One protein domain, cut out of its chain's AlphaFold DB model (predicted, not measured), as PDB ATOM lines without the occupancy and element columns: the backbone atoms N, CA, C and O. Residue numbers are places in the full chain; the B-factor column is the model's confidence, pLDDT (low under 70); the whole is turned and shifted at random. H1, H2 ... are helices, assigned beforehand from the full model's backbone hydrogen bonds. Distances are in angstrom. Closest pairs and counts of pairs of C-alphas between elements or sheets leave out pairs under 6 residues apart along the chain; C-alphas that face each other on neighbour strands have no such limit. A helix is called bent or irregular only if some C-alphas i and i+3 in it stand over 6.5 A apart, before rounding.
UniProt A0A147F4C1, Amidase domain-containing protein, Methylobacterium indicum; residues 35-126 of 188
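Overview. This is residues 35 to 126 of the 188 residues of the protein "Amidase domain-containing protein" of Methylobacterium indicum (UniProt A0A147F4C1). What shape is it? Long H1a and H4 run side by side, opposite ways; H1b, H2 and H3 make a loose head at one end. What builds it? It has 92 printed residues and four named helices, H1 to H4 in order, and is all helix and loose, with a radius of gyration of the C-alphas of 17.2 A and spans of 51 by 25 by 24 A.

Arrangement. What bends? H1, residues 36 to 66, assigned as one helix by its hydrogen bonds, is bent: C-alphas 52 and 55 are 6.8 A apart. Its arms are H1a, residues 36 to 52, irregular with C-alphas 44 and 47 6.7 A apart, and H1b, residues 55 to 66. What touches? H4, residues 100 to 124, touches H1a at a shallow tilt of 29 degrees, opposite ways; the closest C-alphas, of Ala 45 and Ala 106, are 4.5 A apart. H2, residues 70 to 79, touches H1b, the closest C-alphas, of Ala 59 and Phe 74, being 4.4 A apart; H3, residues 84 to 95, touches no helix. Every O i to N i+4 pair is within hydrogen-bond range in H1b, H3 and H4, 11 of 13 in H1a and 5 of 6 in H2.

Along the chain. Where does H1a begin? C-alpha 36 is at (-14.822, -6.601, 37.565). Where does H4 end? C-alpha 124 is at (-27.885, -12.151, 33.339), 36.2 A from C-alpha 100.

Size, cuts and confidence. How long is it? The two C-alphas farthest apart, of Asn 67 and Leu 124, are 52.5 A apart. Any cut? The printed part has no cut, its three links are tight, and no printed residue is under 70 in pLDDT.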
ATOM      1  N   ILE A  35     -18.300  -7.315  35.351       94.75
ATOM      2  CA  ILE A  35     -17.402  -8.475  35.399       94.75
ATOM      3  C   ILE A  35     -16.076  -8.108  36.077       94.75
ATOM      4  O   ILE A  35     -15.056  -8.745  35.820       94.75
ATOM      5  N   ALA A  36     -16.048  -7.074  36.923       95.62
ATOM      6  CA  ALA A  36     -14.822  -6.601  37.565       95.62
ATOM      7  C   ALA A  36     -14.063  -7.729  38.288       95.62
ATOM      8  O   ALA A  36     -12.847  -7.842  38.134       95.62
ATOM      9  N   ASP A  37     -14.779  -8.618  38.978       96.00
ATOM     10  CA  ASP A  37     -14.195  -9.755  39.700       96.00
ATOM     11  C   ASP A  37     -13.618 -10.847  38.786       96.00
ATOM     12  O   ASP A  37     -12.628 -11.494  39.147       96.00
ATOM     13  N   VAL A  38     -14.210 -11.044  37.602       96.81
ATOM     14  CA  VAL A  38     -13.662 -11.925  36.554       96.81
ATOM     15  C   VAL A  38     -12.356 -11.325  36.044       96.81
ATOM     16  O   VAL A  38     -11.326 -11.997  35.994       96.81
ATOM     17  N   LEU A  39     -12.385 -10.030  35.712       95.75
ATOM     18  CA  LEU A  39     -11.234  -9.315  35.170       95.75
ATOM     19  C   LEU A  39     -10.085  -9.236  36.176       95.75
ATOM     20  O   LEU A  39      -8.934  -9.370  35.777       95.75
ATOM     21  N   ALA A  40     -10.369  -9.049  37.464       95.62
ATOM     22  CA  ALA A  40      -9.350  -9.007  38.509       95.62
ATOM     23  C   ALA A  40      -8.565 -10.327  38.596       95.62
ATOM     24  O   ALA A  40      -7.336 -10.309  38.666       95.62
ATOM     25  N   ARG A  41      -9.261 -11.469  38.531       97.00
ATOM     26  CA  ARG A  41      -8.637 -12.803  38.532       97.00
ATOM     27  C   ARG A  41      -7.836 -13.057  37.262       97.00
ATOM     28  O   ARG A  41      -6.671 -13.434  37.351       97.00
ATOM     29  N   ALA A  42      -8.428 -12.780  36.101       96.81
ATOM     30  CA  ALA A  42      -7.764 -12.961  34.813       96.81
ATOM     31  C   ALA A  42      -6.484 -12.114  34.699       96.81
ATOM     32  O   ALA A  42      -5.437 -12.642  34.342       96.81
ATOM     33  N   ARG A  43      -6.529 -10.831  35.090       94.50
ATOM     34  CA  ARG A  43      -5.348  -9.947  35.084       94.50
ATOM     35  C   ARG A  43      -4.252 -10.420  36.032       94.50
ATOM     36  O   ARG A  43      -3.080 -10.298  35.705       94.50
ATOM     37  N   ARG A  44      -4.618 -10.941  37.206       95.19
ATOM     38  CA  ARG A  44      -3.639 -11.480  38.159       95.19
ATOM     39  C   ARG A  44      -2.949 -12.733  37.617       95.19
ATOM     40  O   ARG A  44      -1.764 -12.912  37.863       95.19
ATOM     41  N   ALA A  45      -3.681 -13.581  36.897       97.44
ATOM     42  CA  ALA A  45      -3.114 -14.768  36.269       97.44
ATOM     43  C   ALA A  45      -2.237 -14.431  35.050       97.44
ATOM     44  O   ALA A  45      -1.257 -15.125  34.808       97.44
ATOM     45  N   GLU A  46      -2.558 -13.365  34.310       95.38
ATOM     46  CA  GLU A  46      -1.941 -13.024  33.021       95.38
ATOM     47  C   GLU A  46      -0.409 -12.996  33.055       95.38
ATOM     48  O   GLU A  46       0.237 -13.737  32.313       95.38
ATOM     49  N   SER A  47       0.185 -12.196  33.943       92.94
ATOM     50  CA  SER A  47       1.645 -12.070  34.018       92.94
ATOM     51  C   SER A  47       2.329 -13.341  34.519       92.94
ATOM     52  O   SER A  47       3.454 -13.616  34.116       92.94
ATOM     53  N   LEU A  48       1.664 -14.126  35.370       97.31
ATOM     54  CA  LEU A  48       2.208 -15.375  35.912       97.31
ATOM     55  C   LEU A  48       2.208 -16.490  34.862       97.31
ATOM     56  O   LEU A  48       3.199 -17.200  34.716       97.31
ATOM     57  N   VAL A  49       1.124 -16.608  34.092       97.56
ATOM     58  CA  VAL A  49       1.023 -17.564  32.981       97.56
ATOM     59  C   VAL A  49       2.072 -17.244  31.921       97.56
ATOM     60  O   VAL A  49       2.874 -18.108  31.576       97.56
ATOM     61  N   VAL A  50       2.136 -15.988  31.465       95.62
ATOM     62  CA  VAL A  50       3.141 -15.558  30.480       95.62
ATOM     63  C   VAL A  50       4.555 -15.733  31.033       95.62
ATOM     64  O   VAL A  50       5.416 -16.261  30.336       95.62
ATOM     65  N   GLY A  51       4.788 -15.346  32.289       96.38
ATOM     66  CA  GLY A  51       6.094 -15.446  32.937       96.38
ATOM     67  C   GLY A  51       6.613 -16.878  33.058       96.38
ATOM     68  O   GLY A  51       7.812 -17.121  32.944       96.38
ATOM     69  N   TRP A  52       5.712 -17.845  33.239       97.62
ATOM     70  CA  TRP A  52       6.055 -19.262  33.276       97.62
ATOM     71  C   TRP A  52       6.241 -19.869  31.879       97.62
ATOM     72  O   TRP A  52       7.213 -20.592  31.639       97.62
ATOM     73  N   GLU A  53       5.314 -19.606  30.956       97.12
ATOM     74  CA  GLU A  53       5.240 -20.296  29.662       97.12
ATOM     75  C   GLU A  53       6.177 -19.694  28.611       97.12
ATOM     76  O   GLU A  53       6.871 -20.439  27.918       97.12
ATOM     77  N   ALA A  54       6.259 -18.363  28.514       95.19
ATOM     78  CA  ALA A  54       7.036 -17.682  27.482       95.19
ATOM     79  C   ALA A  54       8.509 -18.126  27.410       95.19
ATOM     80  O   ALA A  54       8.936 -18.488  26.314       95.19
ATOM     81  N   PRO A  55       9.299 -18.171  28.507       94.12
ATOM     82  CA  PRO A  55      10.699 -18.582  28.398       94.12
ATOM     83  C   PRO A  55      10.840 -20.026  27.897       94.12
ATOM     84  O   PRO A  55      11.726 -20.316  27.100       94.12
ATOM     85  N   ARG A  56       9.927 -20.927  28.288       94.38
ATOM     86  CA  ARG A  56       9.939 -22.342  27.882       94.38
ATOM     87  C   ARG A  56       9.585 -22.516  26.410       94.38
ATOM     88  O   ARG A  56      10.285 -23.224  25.687       94.38
ATOM     89  N   GLU A  57       8.528 -21.849  25.957       95.94
ATOM     90  CA  GLU A  57       8.079 -21.924  24.565       95.94
ATOM     91  C   GLU A  57       9.066 -21.239  23.614       95.94
ATOM     92  O   GLU A  57       9.375 -21.776  22.546       95.94
ATOM     93  N   LEU A  58       9.634 -20.097  24.018       95.50
ATOM     94  CA  LEU A  58      10.684 -19.414  23.262       95.50
ATOM     95  C   LEU A  58      11.961 -20.257  23.187       95.50
ATOM     96  O   LEU A  58      12.502 -20.419  22.095       95.50
ATOM     97  N   ALA A  59      12.405 -20.850  24.300       95.00
ATOM     98  CA  ALA A  59      13.547 -21.767  24.322       95.00
ATOM     99  C   ALA A  59      13.328 -22.964  23.385       95.00
ATOM    100  O   ALA A  59      14.192 -23.294  22.573       95.00
ATOM    101  N   ALA A  60      12.148 -23.588  23.438       95.75
ATOM    102  CA  ALA A  60      11.803 -24.720  22.582       95.75
ATOM    103  C   ALA A  60      11.733 -24.332  21.095       95.75
ATOM    104  O   ALA A  60      12.178 -25.088  20.225       95.75
ATOM    105  N   ALA A  61      11.183 -23.159  20.774       95.56
ATOM    106  CA  ALA A  61      11.156 -22.637  19.413       95.56
ATOM    107  C   ALA A  61      12.570 -22.332  18.892       95.56
ATOM    108  O   ALA A  61      12.915 -22.777  17.795       95.56
ATOM    109  N   ALA A  62      13.397 -21.655  19.691       96.19
ATOM    110  CA  ALA A  62      14.783 -21.339  19.357       96.19
ATOM    111  C   ALA A  62      15.627 -22.606  19.178       96.19
ATOM    112  O   ALA A  62      16.353 -22.718  18.196       96.19
ATOM    113  N   ALA A  63      15.472 -23.601  20.055       97.38
ATOM    114  CA  ALA A  63      16.174 -24.881  19.971       97.38
ATOM    115  C   ALA A  63      15.925 -25.575  18.630       97.38
ATOM    116  O   ALA A  63      16.861 -26.027  17.971       97.38
ATOM    117  N   ARG A  64      14.660 -25.598  18.188       96.81
ATOM    118  CA  ARG A  64      14.275 -26.147  16.881       96.81
ATOM    119  C   ARG A  64      14.852 -25.343  15.719       96.81
ATOM    120  O   ARG A  64      15.311 -25.940  14.752       96.81
ATOM    121  N   ALA A  65      14.808 -24.015  15.797       96.50
ATOM    122  CA  ALA A  65      15.251 -23.140  14.713       96.50
ATOM    123  C   ALA A  65      16.779 -23.118  14.549       96.50
ATOM    124  O   ALA A  65      17.280 -23.073  13.428       96.50
ATOM    125  N   LEU A  66      17.510 -23.160  15.662       95.56
ATOM    126  CA  LEU A  66      18.966 -23.020  15.716       95.56
ATOM    127  C   LEU A  66      19.696 -24.364  15.819       95.56
ATOM    128  O   LEU A  66      20.919 -24.397  15.724       95.56
ATOM    129  N   ASN A  67      18.957 -25.467  15.988       96.19
ATOM    130  CA  ASN A  67      19.503 -26.801  16.239       96.19
ATOM    131  C   ASN A  67      20.442 -26.822  17.465       96.19
ATOM    132  O   ASN A  67      21.556 -27.344  17.409       96.19
ATOM    133  N   LEU A  68      19.969 -26.230  18.566       95.56
ATOM    134  CA  LEU A  68      20.671 -26.114  19.849       95.56
ATOM    135  C   LEU A  68      19.873 -26.792  20.978       95.56
ATOM    136  O   LEU A  68      18.655 -26.951  20.852       95.56
ATOM    137  N   PRO A  69      20.513 -27.171  22.098       92.38
ATOM    138  CA  PRO A  69      19.804 -27.522  23.329       92.38
ATOM    139  C   PRO A  69      18.917 -26.358  23.824       92.38
ATOM    140  O   PRO A  69      19.330 -25.209  23.687       92.38
ATOM    141  N   PRO A  70      17.742 -26.610  24.440       84.38
ATOM    142  CA  PRO A  70      16.825 -25.554  24.896       84.38
ATOM    143  C   PRO A  70      17.455 -24.473  25.781       84.38
ATOM    144  O   PRO A  70      17.245 -23.290  25.518       84.38
ATOM    145  N   ASP A  71      18.262 -24.868  26.768       80.00
ATOM    146  CA  ASP A  71      18.885 -23.925  27.707       80.00
ATOM    147  C   ASP A  71      19.893 -22.996  27.006       80.00
ATOM    148  O   ASP A  71      19.979 -21.813  27.319       80.00
ATOM    149  N   GLU A  72      20.618 -23.502  26.005       93.19
ATOM    150  CA  GLU A  72      21.537 -22.694  25.191       93.19
ATOM    151  C   GLU A  72      20.769 -21.817  24.193       93.19
ATOM    152  O   GLU A  72      21.108 -20.656  23.965       93.19
ATOM    153  N   ALA A  73      19.696 -22.355  23.617       94.25
ATOM    154  CA  ALA A  73      18.914 -21.676  22.599       94.25
ATOM    155  C   ALA A  73      18.211 -20.419  23.126       94.25
ATOM    156  O   ALA A  73      18.093 -19.440  22.388       94.25
ATOM    157  N   PHE A  74      17.757 -20.425  24.382       93.25
ATOM    158  CA  PHE A  74      17.133 -19.251  24.994       93.25
ATOM    159  C   PHE A  74      18.127 -18.103  25.197       93.25
ATOM    160  O   PHE A  74      17.807 -16.959  24.878       93.25
ATOM    161  N   GLU A  75      19.345 -18.403  25.651       93.44
ATOM    162  CA  GLU A  75      20.399 -17.394  25.798       93.44
ATOM    163  C   GLU A  75      20.839 -16.832  24.446       93.44
ATOM    164  O   GLU A  75      20.991 -15.619  24.297       93.44
ATOM    165  N   VAL A  76      20.971 -17.685  23.424       95.31
ATOM    166  CA  VAL A  76      21.275 -17.231  22.058       95.31
ATOM    167  C   VAL A  76      20.152 -16.352  21.503       95.31
ATOM    168  O   VAL A  76      20.434 -15.327  20.883       95.31
ATOM    169  N   LEU A  77      18.885 -16.711  21.746       94.50
ATOM    170  CA  LEU A  77      17.736 -15.888  21.363       94.50
ATOM    171  C   LEU A  77      17.790 -14.516  22.047       94.50
ATOM    172  O   LEU A  77      17.698 -13.506  21.357       94.50
ATOM    173  N   ARG A  78      17.986 -14.473  23.371       94.69
ATOM    174  CA  ARG A  78      18.115 -13.228  24.147       94.69
ATOM    175  C   ARG A  78      19.244 -12.345  23.621       94.69
ATOM    176  O   ARG A  78      19.024 -11.163  23.381       94.69
ATOM    177  N   ALA A  79      20.424 -12.918  23.389       94.75
ATOM    178  CA  ALA A  79      21.587 -12.186  22.890       94.75
ATOM    179  C   ALA A  79      21.393 -11.609  21.475       94.75
ATOM    180  O   ALA A  79      22.094 -10.672  21.096       94.75
ATOM    181  N   GLY A  80      20.467 -12.168  20.691       94.38
ATOM    182  CA  GLY A  80      20.137 -11.709  19.343       94.38
ATOM    183  C   GLY A  80      19.035 -10.648  19.270       94.38
ATOM    184  O   GLY A  80      18.697 -10.224  18.166       94.38
ATOM    185  N   VAL A  81      18.439 -10.234  20.392       95.44
ATOM    186  CA  VAL A  81      17.382  -9.211  20.400       95.44
ATOM    187  C   VAL A  81      17.979  -7.815  20.224       95.44
ATOM    188  O   VAL A  81      18.798  -7.370  21.021       95.44
ATOM    189  N   GLU A  82      17.527  -7.100  19.193       93.88
ATOM    190  CA  GLU A  82      18.034  -5.760  18.858       93.88
ATOM    191  C   GLU A  82      17.181  -4.612  19.422       93.88
ATOM    192  O   GLU A  82      17.644  -3.471  19.479       93.88
ATOM    193  N   THR A  83      15.933  -4.874  19.828       89.38
ATOM    194  CA  THR A  83      15.021  -3.836  20.329       89.38
ATOM    195  C   THR A  83      14.951  -3.840  21.854       89.38
ATOM    196  O   THR A  83      14.784  -4.883  22.485       89.38
ATOM    197  N   ALA A  84      15.072  -2.650  22.451       88.81
ATOM    198  CA  ALA A  84      15.130  -2.492  23.905       88.81
ATOM    199  C   ALA A  84      13.870  -3.012  24.615       88.81
ATOM    200  O   ALA A  84      13.968  -3.626  25.665       88.81
ATOM    201  N   ASP A  85      12.692  -2.836  24.015       87.38
ATOM    202  CA  ASP A  85      11.423  -3.293  24.587       87.38
ATOM    203  C   ASP A  85      11.345  -4.820  24.746       87.38
ATOM    204  O   ASP A  85      10.876  -5.321  25.769       87.38
ATOM    205  N   VAL A  86      11.827  -5.567  23.753       91.44
ATOM    206  CA  VAL A  86      11.879  -7.029  23.806       91.44
ATOM    207  C   VAL A  86      13.007  -7.488  24.729       91.44
ATOM    208  O   VAL A  86      12.810  -8.445  25.475       91.44
ATOM    209  N   ALA A  87      14.158  -6.808  24.725       93.31
ATOM    210  CA  ALA A  87      15.270  -7.127  25.618       93.31
ATOM    211  C   ALA A  87      14.861  -6.975  27.093       93.31
ATOM    212  O   ALA A  87      14.970  -7.939  27.849       93.31
ATOM    213  N   ASP A  88      14.272  -5.830  27.457       92.44
ATOM    214  CA  ASP A  88      13.772  -5.540  28.804       92.44
ATOM    215  C   ASP A  88      12.721  -6.574  29.248       92.44
ATOM    216  O   ASP A  88      12.738  -7.055  30.382       92.44
ATOM    217  N   PHE A  89      11.809  -6.961  28.346       92.12
ATOM    218  CA  PHE A  89      10.820  -8.003  28.628       92.12
ATOM    219  C   PHE A  89      11.483  -9.354  28.929       92.12
ATOM    220  O   PHE A  89      11.150  -9.990  29.930       92.12
ATOM    221  N   LEU A  90      12.424  -9.796  28.089       94.94
ATOM    222  CA  LEU A  90      13.108 -11.074  28.285       94.94
ATOM    223  C   LEU A  90      14.018 -11.067  29.519       94.94
ATOM    224  O   LEU A  90      14.181 -12.115  30.141       94.94
ATOM    225  N   GLU A  91      14.637  -9.937  29.866       94.56
ATOM    226  CA  GLU A  91      15.387  -9.758  31.118       94.56
ATOM    227  C   GLU A  91      14.474  -9.874  32.332       94.56
ATOM    228  O   GLU A  91      14.772 -10.658  33.230       94.56
ATOM    229  N   GLY A  92      13.303  -9.235  32.306       94.31
ATOM    230  CA  GLY A  92      12.313  -9.367  33.375       94.31
ATOM    231  C   GLY A  92      11.889 -10.817  33.643       94.31
ATOM    232  O   GLY A  92      11.697 -11.190  34.799       94.31
ATOM    233  N   LEU A  93      11.796 -11.655  32.604       94.50
ATOM    234  CA  LEU A  93      11.496 -13.087  32.752       94.50
ATOM    235  C   LEU A  93      12.610 -13.874  33.461       94.50
ATOM    236  O   LEU A  93      12.322 -14.869  34.128       94.50
ATOM    237  N   VAL A  94      13.869 -13.460  33.294       93.56
ATOM    238  CA  VAL A  94      15.043 -14.116  33.894       93.56
ATOM    239  C   VAL A  94      15.278 -13.629  35.320       93.56
ATOM    240  O   VAL A  94      15.547 -14.443  36.201       93.56
ATOM    241  N   ASP A  95      15.142 -12.325  35.556       96.38
ATOM    242  CA  ASP A  95      15.365 -11.706  36.866       96.38
ATOM    243  C   ASP A  95      14.246 -12.033  37.863       96.38
ATOM    244  O   ASP A  95      14.465 -12.093  39.079       96.38
ATOM    245  N   HIS A  96      13.036 -12.272  37.354       95.88
ATOM    246  CA  HIS A  96      11.851 -12.584  38.146       95.88
ATOM    247  C   HIS A  96      11.157 -13.848  37.623       95.88
ATOM    248  O   HIS A  96      10.032 -13.777  37.116       95.88
ATOM    249  N   PRO A  97      11.806 -15.022  37.737       96.31
ATOM    250  CA  PRO A  97      11.241 -16.258  37.228       96.31
ATOM    251  C   PRO A  97      10.011 -16.650  38.050       96.31
ATOM    252  O   PRO A  97      10.054 -16.690  39.279       96.31
ATOM    253  N   VAL A  98       8.927 -16.996  37.357       98.12
ATOM    254  CA  VAL A  98       7.726 -17.550  37.988       98.12
ATOM    255  C   VAL A  98       8.029 -18.972  38.470       98.12
ATOM    256  O   VAL A  98       8.608 -19.780  37.739       98.12
ATOM    257  N   SER A  99       7.646 -19.288  39.702       98.12
ATOM    258  CA  SER A  99       7.756 -20.627  40.284       98.12
ATOM    259  C   SER A  99       6.604 -21.545  39.860       98.12
ATOM    260  O   SER A  99       5.560 -21.103  39.381       98.12
ATOM    261  N   ALA A 100       6.779 -22.857  40.052       98.31
ATOM    262  CA  ALA A 100       5.738 -23.832  39.724       98.31
ATOM    263  C   ALA A 100       4.463 -23.620  40.558       98.31
ATOM    264  O   ALA A 100       3.361 -23.779  40.034       98.31
ATOM    265  N   ASP A 101       4.619 -23.226  41.824       98.56
ATOM    266  CA  ASP A 101       3.502 -22.954  42.730       98.56
ATOM    267  C   ASP A 101       2.744 -21.690  42.299       98.56
ATOM    268  O   ASP A 101       1.521 -21.714  42.190       98.56
ATOM    269  N   GLU A 102       3.453 -20.613  41.938       98.50
ATOM    270  CA  GLU A 102       2.823 -19.393  41.408       98.50
ATOM    271  C   GLU A 102       2.082 -19.647  40.092       98.50
ATOM    272  O   GLU A 102       1.005 -19.090  39.867       98.50
ATOM    273  N   TYR A 103       2.627 -20.502  39.224       98.62
ATOM    274  CA  TYR A 103       1.941 -20.909  38.004       98.62
ATOM    275  C   TYR A 103       0.695 -21.756  38.304       98.62
ATOM    276  O   TYR A 103      -0.359 -21.524  37.716       98.62
ATOM    277  N   ALA A 104       0.764 -22.694  39.254       98.56
ATOM    278  CA  ALA A 104      -0.393 -23.486  39.676       98.56
ATOM    279  C   ALA A 104      -1.508 -22.610  40.286       98.56
ATOM    280  O   ALA A 104      -2.692 -22.792  39.975       98.56
ATOM    281  N   ASP A 105      -1.138 -21.613  41.089       98.44
ATOM    282  CA  ASP A 105      -2.059 -20.604  41.615       98.44
ATOM    283  C   ASP A 105      -2.677 -19.772  40.484       98.44
ATOM    284  O   ASP A 105      -3.889 -19.531  40.470       98.44
ATOM    285  N   ALA A 106      -1.877 -19.375  39.491       98.38
ATOM    286  CA  ALA A 106      -2.363 -18.656  38.318       98.38
ATOM    287  C   ALA A 106      -3.398 -19.479  37.539       98.38
ATOM    288  O   ALA A 106      -4.465 -18.959  37.216       98.38
ATOM    289  N   LEU A 107      -3.141 -20.767  37.296       98.50
ATOM    290  CA  LEU A 107      -4.095 -21.662  36.632       98.50
ATOM    291  C   LEU A 107      -5.403 -21.810  37.422       98.50
ATOM    292  O   LEU A 107      -6.484 -21.858  36.827       98.50
ATOM    293  N   SER A 108      -5.324 -21.818  38.753       98.44
ATOM    294  CA  SER A 108      -6.505 -21.838  39.620       98.44
ATOM    295  C   SER A 108      -7.324 -20.551  39.471       98.44
ATOM    296  O   SER A 108      -8.540 -20.614  39.286       98.44
ATOM    297  N   LEU A 109      -6.667 -19.386  39.425       98.38
ATOM    298  CA  LEU A 109      -7.318 -18.098  39.149       98.38
ATOM    299  C   LEU A 109      -7.980 -18.060  37.765       98.38
ATOM    300  O   LEU A 109      -9.074 -17.509  37.638       98.38
ATOM    301  N   VAL A 110      -7.356 -18.649  36.737       98.44
ATOM    302  CA  VAL A 110      -7.967 -18.770  35.399       98.44
ATOM    303  C   VAL A 110      -9.255 -19.585  35.468       98.44
ATOM    304  O   VAL A 110     -10.280 -19.161  34.928       98.44
ATOM    305  N   LEU A 111      -9.227 -20.739  36.142       98.25
ATOM    306  CA  LEU A 111     -10.402 -21.597  36.289       98.25
ATOM    307  C   LEU A 111     -11.530 -20.884  37.045       98.25
ATOM    308  O   LEU A 111     -12.672 -20.886  36.586       98.25
ATOM    309  N   GLU A 112     -11.215 -20.225  38.160       98.25
ATOM    310  CA  GLU A 112     -12.186 -19.427  38.913       98.25
ATOM    311  C   GLU A 112     -12.792 -18.306  38.065       98.25
ATOM    312  O   GLU A 112     -14.003 -18.088  38.105       98.25
ATOM    313  N   ALA A 113     -11.968 -17.600  37.287       98.00
ATOM    314  CA  ALA A 113     -12.428 -16.515  36.430       98.00
ATOM    315  C   ALA A 113     -13.398 -17.023  35.352       98.00
ATOM    316  O   ALA A 113     -14.421 -16.383  35.118       98.00
ATOM    317  N   ARG A 114     -13.123 -18.187  34.749       97.75
ATOM    318  CA  ARG A 114     -14.018 -18.838  33.774       97.75
ATOM    319  C   ARG A 114     -15.353 -19.224  34.396       97.75
ATOM    320  O   ARG A 114     -16.394 -18.829  33.883       97.75
ATOM    321  N   ILE A 115     -15.328 -19.909  35.542       97.69
ATOM    322  CA  ILE A 115     -16.550 -20.301  36.263       97.69
ATOM    323  C   ILE A 115     -17.383 -19.064  36.613       97.69
ATOM    324  O   ILE A 115     -18.598 -19.046  36.413       97.69
ATOM    325  N   LEU A 116     -16.739 -18.010  37.116       97.12
ATOM    326  CA  LEU A 116     -17.424 -16.777  37.480       97.12
ATOM    327  C   LEU A 116     -18.004 -16.054  36.258       97.12
ATOM    328  O   LEU A 116     -19.106 -15.508  36.353       97.12
ATOM    329  N   ALA A 117     -17.296 -16.054  35.127       95.69
ATOM    330  CA  ALA A 117     -17.791 -15.496  33.873       95.69
ATOM    331  C   ALA A 117     -19.052 -16.237  33.411       95.69
ATOM    332  O   ALA A 117     -20.084 -15.594  33.217       95.69
ATOM    333  N   ASP A 118     -19.007 -17.569  33.345       95.19
ATOM    334  CA  ASP A 118     -20.135 -18.402  32.917       95.19
ATOM    335  C   ASP A 118     -21.360 -18.197  33.812       95.19
ATOM    336  O   ASP A 118     -22.461 -17.938  33.323       95.19
ATOM    337  N   VAL A 119     -21.174 -18.228  35.138       95.88
ATOM    338  CA  VAL A 119     -22.258 -17.986  36.104       95.88
ATOM    339  C   VAL A 119     -22.836 -16.581  35.946       95.88
ATOM    340  O   VAL A 119     -24.054 -16.403  36.014       95.88
ATOM    341  N   THR A 120     -21.988 -15.572  35.737       94.94
ATOM    342  CA  THR A 120     -22.430 -14.179  35.594       94.94
ATOM    343  C   THR A 120     -23.235 -13.982  34.315       94.94
ATOM    344  O   THR A 120     -24.320 -13.403  34.377       94.94
ATOM    345  N   LEU A 121     -22.751 -14.491  33.181       94.12
ATOM    346  CA  LEU A 121     -23.437 -14.380  31.893       94.12
ATOM    347  C   LEU A 121     -24.750 -15.164  31.887       94.12
ATOM    348  O   LEU A 121     -25.783 -14.609  31.511       94.12
ATOM    349  N   ALA A 122     -24.749 -16.398  32.398       95.50
ATOM    350  CA  ALA A 122     -25.953 -17.221  32.494       95.50
ATOM    351  C   ALA A 122     -27.018 -16.583  33.397       95.50
ATOM    352  O   ALA A 122     -28.196 -16.556  33.049       95.50
ATOM    353  N   ARG A 123     -26.613 -16.020  34.544       96.25
ATOM    354  CA  ARG A 123     -27.525 -15.328  35.468       96.25
ATOM    355  C   ARG A 123     -28.153 -14.081  34.846       96.25
ATOM    356  O   ARG A 123     -29.289 -13.757  35.181       96.25
ATOM    357  N   LEU A 124     -27.408 -13.363  34.009       95.25
ATOM    358  CA  LEU A 124     -27.885 -12.151  33.339       95.25
ATOM    359  C   LEU A 124     -28.620 -12.445  32.024       95.25
ATOM    360  O   LEU A 124     -29.252 -11.541  31.491       95.25
ATOM    361  N   GLY A 125     -28.553 -13.682  31.519       95.62
ATOM    362  CA  GLY A 125     -29.138 -14.058  30.232       95.62
ATOM    363  C   GLY A 125     -28.491 -13.330  29.054       95.62
ATOM    364  O   GLY A 125     -29.187 -12.958  28.120       95.62
ATOM    365  N   VAL A 126     -27.182 -13.064  29.132       95.25
ATOM    366  CA  VAL A 126     -26.444 -12.303  28.113       95.25
ATOM    367  C   VAL A 126     -25.757 -13.259  27.143       95.25
ATOM    368  O   VAL A 126     -24.940 -14.076  27.562       95.25
TER     369      VAL A 126